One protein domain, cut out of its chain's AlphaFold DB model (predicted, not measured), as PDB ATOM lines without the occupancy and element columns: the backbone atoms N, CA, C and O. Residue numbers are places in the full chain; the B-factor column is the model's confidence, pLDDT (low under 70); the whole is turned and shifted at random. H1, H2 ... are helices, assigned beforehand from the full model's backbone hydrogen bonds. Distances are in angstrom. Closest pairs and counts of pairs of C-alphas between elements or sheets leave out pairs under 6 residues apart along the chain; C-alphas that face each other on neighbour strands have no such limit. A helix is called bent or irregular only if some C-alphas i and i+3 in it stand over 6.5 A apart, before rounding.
ATOM      1  N   THR A  37      -5.004   7.757 -45.924       60.56
ATOM      2  CA  THR A  37      -4.720   6.828 -44.824       60.56
ATOM      3  C   THR A  37      -4.251   5.469 -45.327       60.56
ATOM      4  O   THR A  37      -3.205   4.989 -44.913       60.56
ATOM      5  N   ALA A  38      -4.992   4.866 -46.260       59.59
ATOM      6  CA  ALA A  38      -4.651   3.558 -46.810       59.59
ATOM      7  C   ALA A  38      -3.387   3.591 -47.690       59.59
ATOM      8  O   ALA A  38      -2.616   2.630 -47.696       59.59
ATOM      9  N   LYS A  39      -3.153   4.693 -48.421       57.09
ATOM     10  CA  LYS A  39      -1.954   4.881 -49.255       57.09
ATOM     11  C   LYS A  39      -0.679   4.961 -48.412       57.09
ATOM     12  O   LYS A  39       0.343   4.431 -48.842       57.09
ATOM     13  N   PHE A  40      -0.747   5.590 -47.237       50.62
ATOM     14  CA  PHE A  40       0.357   5.599 -46.276       50.62
ATOM     15  C   PHE A  40       0.689   4.178 -45.812       50.62
ATOM     16  O   PHE A  40       1.834   3.754 -45.919       50.62
ATOM     17  N   THR A  41      -0.301   3.393 -45.389       49.97
ATOM     18  CA  THR A  41      -0.035   2.087 -44.770       49.97
ATOM     19  C   THR A  41       0.500   1.018 -45.734       49.97
ATOM     20  O   THR A  41       1.238   0.146 -45.307       49.97
ATOM     21  N   ASN A  42       0.234   1.088 -47.046       50.94
ATOM     22  CA  ASN A  42       0.763   0.100 -48.010       50.94
ATOM     23  C   ASN A  42       2.301   0.160 -48.190       50.94
ATOM     24  O   ASN A  42       2.868  -0.639 -48.931       50.94
ATOM     25  N   ARG A  43       2.973   1.137 -47.561       48.69
ATOM     26  CA  ARG A  43       4.440   1.237 -47.482       48.69
ATOM     27  C   ARG A  43       5.007   1.003 -46.080       48.69
ATOM     28  O   ARG A  43       6.205   0.774 -45.966       48.69
ATOM     29  N   PHE A  44       4.170   1.033 -45.045       48.00
ATOM     30  CA  PHE A  44       4.561   0.784 -43.661       48.00
ATOM     31  C   PHE A  44       3.807  -0.442 -43.155       48.00
ATOM     32  O   PHE A  44       2.638  -0.346 -42.793       48.00
ATOM     33  N   ASP A  45       4.487  -1.584 -43.062       46.06
ATOM     34  CA  ASP A  45       3.904  -2.871 -42.634       46.06
ATOM     35  C   ASP A  45       3.322  -2.876 -41.201       46.06
ATOM     36  O   ASP A  45       2.814  -3.890 -40.728       46.06
ATOM     37  N   SER A  46       3.417  -1.774 -40.455       44.31
ATOM     38  CA  SER A  46       3.070  -1.758 -39.025       44.31
ATOM     39  C   SER A  46       2.731  -0.392 -38.426       44.31
ATOM     40  O   SER A  46       2.250  -0.345 -37.293       44.31
ATOM     41  N   TYR A  47       2.915   0.711 -39.152       47.28
ATOM     42  CA  TYR A  47       2.792   2.052 -38.582       47.28
ATOM     43  C   TYR A  47       1.785   2.883 -39.376       47.28
ATOM     44  O   TYR A  47       1.801   2.885 -40.601       47.28
ATOM     45  N   LEU A  48       0.919   3.599 -38.648       47.84
ATOM     46  CA  LEU A  48      -0.158   4.485 -39.125       47.84
ATOM     47  C   LEU A  48      -1.518   3.806 -39.341       47.84
ATOM     48  O   LEU A  48      -2.085   3.766 -40.429       47.84
ATOM     49  N   GLY A  49      -2.089   3.354 -38.225       45.12
ATOM     50  CA  GLY A  49      -3.478   2.912 -38.119       45.12
ATOM     51  C   GLY A  49      -4.519   4.026 -37.952       45.12
ATOM     52  O   GLY A  49      -5.653   3.715 -37.602       45.12
ATOM     53  N   ASN A  50      -4.193   5.313 -38.137       53.22
ATOM     54  CA  ASN A  50      -5.176   6.368 -37.879       53.22
ATOM     55  C   ASN A  50      -5.111   7.525 -38.881       53.22
ATOM     56  O   ASN A  50      -4.426   8.528 -38.696       53.22
ATOM     57  N   GLY A  51      -5.896   7.385 -39.940       50.78
ATOM     58  CA  GLY A  51      -6.096   8.400 -40.968       50.78
ATOM     59  C   GLY A  51      -6.491   9.761 -40.454       50.78
ATOM     60  O   GLY A  51      -6.003  10.776 -40.931       50.78
ATOM     61  N   PHE A  52      -7.324   9.769 -39.419       51.47
ATOM     62  CA  PHE A  52      -7.756  10.988 -38.758       51.47
ATOM     63  C   PHE A  52      -6.621  11.670 -37.994       51.47
ATOM     64  O   PHE A  52      -6.560  12.892 -37.980       51.47
ATOM     65  N   TRP A  53      -5.694  10.908 -37.409       57.34
ATOM     66  CA  TRP A  53      -4.514  11.480 -36.759       57.34
ATOM     67  C   TRP A  53      -3.562  12.099 -37.785       57.34
ATOM     68  O   TRP A  53      -3.123  13.232 -37.592       57.34
ATOM     69  N   ALA A  54      -3.323  11.395 -38.898       55.78
ATOM     70  CA  ALA A  54      -2.489  11.883 -39.992       55.78
ATOM     71  C   ALA A  54      -3.087  13.137 -40.651       55.78
ATOM     72  O   ALA A  54      -2.359  14.084 -40.898       55.78
ATOM     73  N   LEU A  55      -4.407  13.194 -40.861       58.12
ATOM     74  CA  LEU A  55      -5.116  14.395 -41.335       58.12
ATOM     75  C   LEU A  55      -5.111  15.558 -40.339       58.12
ATOM     76  O   LEU A  55      -5.195  16.713 -40.749       58.12
ATOM     77  N   ASN A  56      -5.072  15.263 -39.041       57.59
ATOM     78  CA  ASN A  56      -5.056  16.282 -37.995       57.59
ATOM     79  C   ASN A  56      -3.657  16.888 -37.791       57.59
ATOM     80  O   ASN A  56      -3.554  18.040 -37.385       57.59
ATOM     81  N   HIS A  57      -2.593  16.128 -38.071       61.53
ATOM     82  CA  HIS A  57      -1.204  16.591 -37.946       61.53
ATOM     83  C   HIS A  57      -0.612  17.071 -39.273       61.53
ATOM     84  O   HIS A  57       0.214  17.981 -39.286       61.53
ATOM     85  N   TYR A  58      -1.061  16.503 -40.390       63.84
ATOM     86  CA  TYR A  58      -0.555  16.795 -41.724       63.84
ATOM     87  C   TYR A  58      -1.690  17.248 -42.633       63.84
ATOM     88  O   TYR A  58      -2.784  16.679 -42.645       63.84
ATOM     89  N   SER A  59      -1.439  18.286 -43.430       66.69
ATOM     90  CA  SER A  59      -2.454  18.793 -44.348       66.69
ATOM     91  C   SER A  59      -2.790  17.748 -45.419       66.69
ATOM     92  O   SER A  59      -1.943  16.947 -45.822       66.69
ATOM     93  N   LEU A  60      -4.017  17.782 -45.957       63.84
ATOM     94  CA  LEU A  60      -4.433  16.889 -47.050       63.84
ATOM     95  C   LEU A  60      -3.464  16.962 -48.247       63.84
ATOM     96  O   LEU A  60      -3.210  15.962 -48.914       63.84
ATOM     97  N   LYS A  61      -2.903  18.150 -48.509       68.94
ATOM     98  CA  LYS A  61      -1.912  18.368 -49.567       68.94
ATOM     99  C   LYS A  61      -0.617  17.614 -49.269       68.94
ATOM    100  O   LYS A  61      -0.098  16.947 -50.159       68.94
ATOM    101  N   ASP A  62      -0.124  17.680 -48.038       64.38
ATOM    102  CA  ASP A  62       1.112  16.993 -47.660       64.38
ATOM    103  C   ASP A  62       0.931  15.473 -47.676       64.38
ATOM    104  O   ASP A  62       1.788  14.755 -48.186       64.38
ATOM    105  N   LEU A  63      -0.246  14.994 -47.265       61.22
ATOM    106  CA  LEU A  63      -0.605  13.578 -47.343       61.22
ATOM    107  C   LEU A  63      -0.701  13.057 -48.788       61.22
ATOM    108  O   LEU A  63      -0.409  11.891 -49.058       61.22
ATOM    109  N   LEU A  64      -1.118  13.899 -49.737       64.44
ATOM    110  CA  LEU A  64      -1.251  13.508 -51.143       64.44
ATOM    111  C   LEU A  64       0.066  13.632 -51.925       64.44
ATOM    112  O   LEU A  64       0.319  12.790 -52.796       64.44
ATOM    113  N   PHE A  65       0.889  14.643 -51.616       69.25
ATOM    114  CA  PHE A  65       2.008  15.073 -52.466       69.25
ATOM    115  C   PHE A  65       3.392  15.098 -51.785       69.25
ATOM    116  O   PHE A  65       4.376  14.926 -52.497       69.25
ATOM    117  N   ASN A  66       3.494  15.224 -50.454       66.12
ATOM    118  CA  ASN A  66       4.765  15.339 -49.701       66.12
ATOM    119  C   ASN A  66       4.990  14.167 -48.720       66.12
ATOM    120  O   ASN A  66       5.553  14.314 -47.639       66.12
ATOM    121  N   PRO A  83      -5.885  -1.036 -35.791       53.69
ATOM    122  CA  PRO A  83      -5.919  -2.098 -36.793       53.69
ATOM    123  C   PRO A  83      -6.280  -1.569 -38.191       53.69
ATOM    124  O   PRO A  83      -7.443  -1.327 -38.512       53.69
ATOM    125  N   PHE A  84      -5.259  -1.474 -39.046       57.19
ATOM    126  CA  PHE A  84      -5.308  -1.176 -40.486       57.19
ATOM    127  C   PHE A  84      -6.416  -1.920 -41.256       57.19
ATOM    128  O   PHE A  84      -7.045  -1.358 -42.158       57.19
ATOM    129  N   SER A  85      -6.711  -3.160 -40.859       60.50
ATOM    130  CA  SER A  85      -7.773  -3.976 -41.453       60.50
ATOM    131  C   SER A  85      -9.138  -3.283 -41.432       60.50
ATOM    132  O   SER A  85      -9.920  -3.460 -42.363       60.50
ATOM    133  N   GLN A  86      -9.418  -2.440 -40.435       64.88
ATOM    134  CA  GLN A  86     -10.689  -1.723 -40.331       64.88
ATOM    135  C   GLN A  86     -10.834  -0.629 -41.398       64.88
ATOM    136  O   GLN A  86     -11.904  -0.495 -41.986       64.88
ATOM    137  N   VAL A  87      -9.763   0.116 -41.696       68.62
ATOM    138  CA  VAL A  87      -9.770   1.176 -42.723       68.62
ATOM    139  C   VAL A  87      -9.901   0.571 -44.119       68.62
ATOM    140  O   VAL A  87     -10.691   1.052 -44.934       68.62
ATOM    141  N   PHE A  88      -9.179  -0.519 -44.386       69.75
ATOM    142  CA  PHE A  88      -9.248  -1.218 -45.667       69.75
ATOM    143  C   PHE A  88     -10.632  -1.843 -45.912       69.75
ATOM    144  O   PHE A  88     -11.213  -1.671 -46.985       69.75
ATOM    145  N   VAL A  89     -11.208  -2.500 -44.898       73.00
ATOM    146  CA  VAL A  89     -12.573  -3.051 -44.970       73.00
ATOM    147  C   VAL A  89     -13.613  -1.939 -45.138       73.00
ATOM    148  O   VAL A  89     -14.526  -2.091 -45.948       73.00
ATOM    149  N   ALA A  90     -13.461  -0.803 -44.449       75.75
ATOM    150  CA  ALA A  90     -14.346   0.349 -44.617       75.75
ATOM    151  C   ALA A  90     -14.290   0.919 -46.044       75.75
ATOM    152  O   ALA A  90     -15.336   1.214 -46.618       75.75
ATOM    153  N   LEU A  91     -13.101   1.020 -46.648       80.12
ATOM    154  CA  LEU A  91     -12.943   1.461 -48.038       80.12
ATOM    155  C   LEU A  91     -13.600   0.499 -49.035       80.12
ATOM    156  O   LEU A  91     -14.323   0.952 -49.923       80.12
ATOM    157  N   LEU A  92     -13.405  -0.814 -48.876       81.88
ATOM    158  CA  LEU A  92     -14.076  -1.812 -49.716       81.88
ATOM    159  C   LEU A  92     -15.599  -1.748 -49.564       81.88
ATOM    160  O   LEU A  92     -16.327  -1.790 -50.557       81.88
ATOM    161  N   PHE A  93     -16.084  -1.595 -48.332       83.81
ATOM    162  CA  PHE A  93     -17.509  -1.455 -48.060       83.81
ATOM    163  C   PHE A  93     -18.088  -0.187 -48.700       83.81
ATOM    164  O   PHE A  93     -19.138  -0.247 -49.337       83.81
ATOM    165  N   LEU A  94     -17.384   0.947 -48.608       86.81
ATOM    166  CA  LEU A  94     -17.768   2.209 -49.249       86.81
ATOM    167  C   LEU A  94     -17.799   2.095 -50.778       86.81
ATOM    168  O   LEU A  94     -18.721   2.618 -51.403       86.81
ATOM    169  N   LEU A  95     -16.843   1.374 -51.371       86.38
ATOM    170  CA  LEU A  95     -16.763   1.150 -52.816       86.38
ATOM    171  C   LEU A  95     -17.954   0.345 -53.357       86.38
ATOM    172  O   LEU A  95     -18.362   0.560 -54.495       86.38
ATOM    173  N   VAL A  96     -18.544  -0.540 -52.549       89.44
ATOM    174  CA  VAL A  96     -19.748  -1.304 -52.921       89.44
ATOM    175  C   VAL A  96     -21.030  -0.545 -52.570       89.44
ATOM    176  O   VAL A  96     -21.967  -0.503 -53.368       89.44
ATOM    177  N   LEU A  97     -21.085   0.080 -51.391       90.19
ATOM    178  CA  LEU A  97     -22.293   0.729 -50.886       90.19
ATOM    179  C   LEU A  97     -22.621   2.029 -51.634       90.19
ATOM    180  O   LEU A  97     -23.787   2.265 -51.955       90.19
ATOM    181  N   ALA A  98     -21.623   2.867 -51.939       89.69
ATOM    182  CA  ALA A  98     -21.857   4.153 -52.598       89.69
ATOM    183  C   ALA A  98     -22.527   4.006 -53.987       89.69
ATOM    184  O   ALA A  98     -23.540   4.670 -54.216       89.69
ATOM    185  N   PRO A  99     -22.085   3.108 -54.892       91.50
ATOM    186  CA  PRO A  99     -22.781   2.876 -56.159       91.50
ATOM    187  C   PRO A  99     -24.241   2.445 -55.987       91.50
ATOM    188  O   PRO A  99     -25.114   2.939 -56.701       91.50
ATOM    189  N   ILE A 100     -24.526   1.565 -55.021       93.06
ATOM    190  CA  ILE A 100     -25.890   1.090 -54.749       93.06
ATOM    191  C   ILE A 100     -26.782   2.261 -54.330       93.06
ATOM    192  O   ILE A 100     -27.880   2.432 -54.867       93.06
ATOM    193  N   LEU A 101     -26.306   3.097 -53.406       93.44
ATOM    194  CA  LEU A 101     -27.056   4.254 -52.921       93.44
ATOM    195  C   LEU A 101     -27.265   5.311 -54.017       93.44
ATOM    196  O   LEU A 101     -28.366   5.857 -54.112       93.44
ATOM    197  N   ILE A 102     -26.275   5.545 -54.891       92.88
ATOM    198  CA  ILE A 102     -26.424   6.415 -56.070       92.88
ATOM    199  C   ILE A 102     -27.505   5.887 -57.010       92.88
ATOM    200  O   ILE A 102     -28.398   6.646 -57.386       92.88
ATOM    201  N   ILE A 103     -27.450   4.604 -57.379       94.31
ATOM    202  CA  ILE A 103     -28.401   4.011 -58.330       94.31
ATOM    203  C   ILE A 103     -29.823   4.098 -57.772       94.31
ATOM    204  O   ILE A 103     -30.737   4.542 -58.471       94.31
ATOM    205  N   LEU A 104     -30.012   3.731 -56.501       93.31
ATOM    206  CA  LEU A 104     -31.313   3.807 -55.836       93.31
ATOM    207  C   LEU A 104     -31.808   5.254 -55.715       93.31
ATOM    208  O   LEU A 104     -32.966   5.536 -56.036       93.31
ATOM    209  N   GLY A 105     -30.937   6.175 -55.298       92.38
ATOM    210  CA  GLY A 105     -31.257   7.594 -55.181       92.38
ATOM    211  C   GLY A 105     -31.696   8.193 -56.516       92.38
ATOM    212  O   GLY A 105     -32.763   8.807 -56.607       92.38
ATOM    213  N   PHE A 106     -30.927   7.939 -57.575       93.38
ATOM    214  CA  PHE A 106     -31.214   8.434 -58.918       93.38
ATOM    215  C   PHE A 106     -32.494   7.822 -59.497       93.38
ATOM    216  O   PHE A 106     -33.337   8.551 -60.020       93.38
ATOM    217  N   ALA A 107     -32.704   6.511 -59.343       93.06
ATOM    218  CA  ALA A 107     -33.911   5.837 -59.821       93.06
ATOM    219  C   ALA A 107     -35.190   6.418 -59.196       93.06
ATOM    220  O   ALA A 107     -36.191   6.619 -59.889       93.06
ATOM    221  N   LEU A 108     -35.164   6.729 -57.897       91.56
ATOM    222  CA  LEU A 108     -36.303   7.328 -57.197       91.56
ATOM    223  C   LEU A 108     -36.567   8.772 -57.636       91.56
ATOM    224  O   LEU A 108     -37.726   9.141 -57.847       91.56
ATOM    225  N   VAL A 109     -35.507   9.563 -57.821       90.50
ATOM    226  CA  VAL A 109     -35.599  10.946 -58.308       90.50
ATOM    227  C   VAL A 109     -36.149  10.991 -59.738       90.50
ATOM    228  O   VAL A 109     -37.111  11.716 -60.002       90.50
ATOM    229  N   VAL A 110     -35.614  10.168 -60.644       89.75
ATOM    230  CA  VAL A 110     -36.058  10.091 -62.046       89.75
ATOM    231  C   VAL A 110     -37.496   9.592 -62.149       89.75
ATOM    232  O   VAL A 110     -38.298  10.162 -62.888       89.75
ATOM    233  N   ARG A 111     -37.869   8.559 -61.385       86.50
ATOM    234  CA  ARG A 111     -39.242   8.035 -61.398       86.50
ATOM    235  C   ARG A 111     -40.259   9.082 -60.953       86.50
ATOM    236  O   ARG A 111     -41.343   9.159 -61.529       86.50
ATOM    237  N   TRP A 112     -39.925   9.882 -59.941       85.81
ATOM    238  CA  TRP A 112     -40.774  10.994 -59.524       85.81
ATOM    239  C   TRP A 112     -40.883  12.060 -60.616       85.81
ATOM    240  O   TRP A 112     -41.992  12.468 -60.950       85.81
ATOM    241  N   TRP A 113     -39.760  12.437 -61.231       83.69
ATOM    242  CA  TRP A 113     -39.733  13.409 -62.326       83.69
ATOM    243  C   TRP A 113     -40.628  12.989 -63.500       83.69
ATOM    244  O   TRP A 113     -41.399  13.800 -64.013       83.69
ATOM    245  N   ILE A 114     -40.578  11.714 -63.902       86.00
ATOM    246  CA  ILE A 114     -41.454  11.170 -64.951       86.00
ATOM    247  C   ILE A 114     -42.924  11.271 -64.526       86.00
ATOM    248  O   ILE A 114     -43.741  11.781 -65.284       86.00
ATOM    249  N   LYS A 115     -43.255  10.859 -63.294       81.38
ATOM    250  CA  LYS A 115     -44.625  10.931 -62.756       81.38
ATOM    251  C   LYS A 115     -45.172  12.361 -62.709       81.38
ATOM    252  O   LYS A 115     -46.367  12.539 -62.856       81.38
ATOM    253  N   THR A 116     -44.333  13.374 -62.496       79.75
ATOM    254  CA  THR A 116     -44.782  14.780 -62.514       79.75
ATOM    255  C   THR A 116     -45.053  15.339 -63.913       79.75
ATOM    256  O   THR A 116     -45.581  16.443 -64.017       79.75
ATOM    257  N   ARG A 117     -44.672  14.620 -64.978       71.50
ATOM    258  CA  ARG A 117     -44.826  15.057 -66.377       71.50
ATOM    259  C   ARG A 117     -45.910  14.310 -67.162       71.50
ATOM    260  O   ARG A 117     -46.209  14.742 -68.271       71.50
ATOM    261  N   ILE A 118     -46.434  13.205 -66.628       64.56
ATOM    262  CA  ILE A 118     -47.533  12.403 -67.199       64.56
ATOM    263  C   ILE A 118     -48.802  12.727 -66.419       64.56
ATOM    264  O   ILE A 118     -49.841  12.952 -67.070       64.56
TER     265      ILE A 118
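AT A GLANCE: This is residues 37 to 66 and 83 to 118 of the 118 residues of an uncharacterized protein of Spiroplasma platyhelix PALS-1 (UniProt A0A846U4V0). One long helix, H4, sticks out like an arm from a small head, with residues 92 to 118 standing free; the head is made of three short helices, H1, H2 and H3, with the link between H1 and H2 and the first turns of H4. H4 begins at H1 on one side of the head, and H3 is near H1 without touching any helix. The printed part has 66 residues with four named helices, in the order H1, H2, H3, H4, and no named strand; the class is all helix. The whole is extended, with a radius of gyration of the C-alphas of 18.7 A, and spans 59 by 24 by 16 A, the arm making the length.

IN THESE COORDINATES: The printed part begins with H1, residues 37 to 41, whose C-alpha 37 is at (-4.720, 6.828, -44.824). H2 is residues 51 to 57 and is 10.0 A from first to last C-alpha. H3 is residues 60 to 65, with a length of 8.6 A. H4, residues 84 to 115, runs 46.8 A from C-alpha 84 at (-5.308, -1.176, -40.486) to C-alpha 115 at (-44.625, 10.931, -62.756). It has a kink of 26 degrees near residue 96; it is neither bent nor irregular, but only just: C-alphas 96 and 99 are 6.1 A apart.

HOW THE PARTS SIT: H1 touches H2, the closest C-alphas being those of Thr 37 and Gly 51, 4.4 A apart. H1 also touches H4, with residues 84 to 88 of H4 alone; the closest C-alphas are those of Ala 38 and Phe 88, 6.7 A apart. H2 and H3 are close but not clearly touching, the closest C-alphas being those of Leu 55 and Leu 63 at 7.6 A, and their lines are about perpendicular at 82 degrees. H1 and H3 are near each other, with 6 pairs of C-alphas within 10 A. H2 and H4 are only just apart, their closest C-alphas at 8.3 A, and H3 and H4 are apart. In H1, H2 and H3 every O i to N i+4 pair is within hydrogen-bond range; in H4 26 of 28 are.

THE WHOLE: The C-alphas of Ser 46 and Ile 118, the two farthest apart, are 59.6 A from each other. Without residues 92 to 118, the body of 39 residues spans 24 by 17 by 15 A. The link from H2 to H3 is tight and that from H1 to H2 is short. Residues 67 to 82 are not printed, in the link across the cut from H3 to H4, and C-alphas 66 and 83 are 24.2 A apart. The printed part ends at Ile 118, the chain's last residue. The mean pLDDT of the printed part is 70.5; residues 37 to 66, 83 to 88 and 118 are under 70.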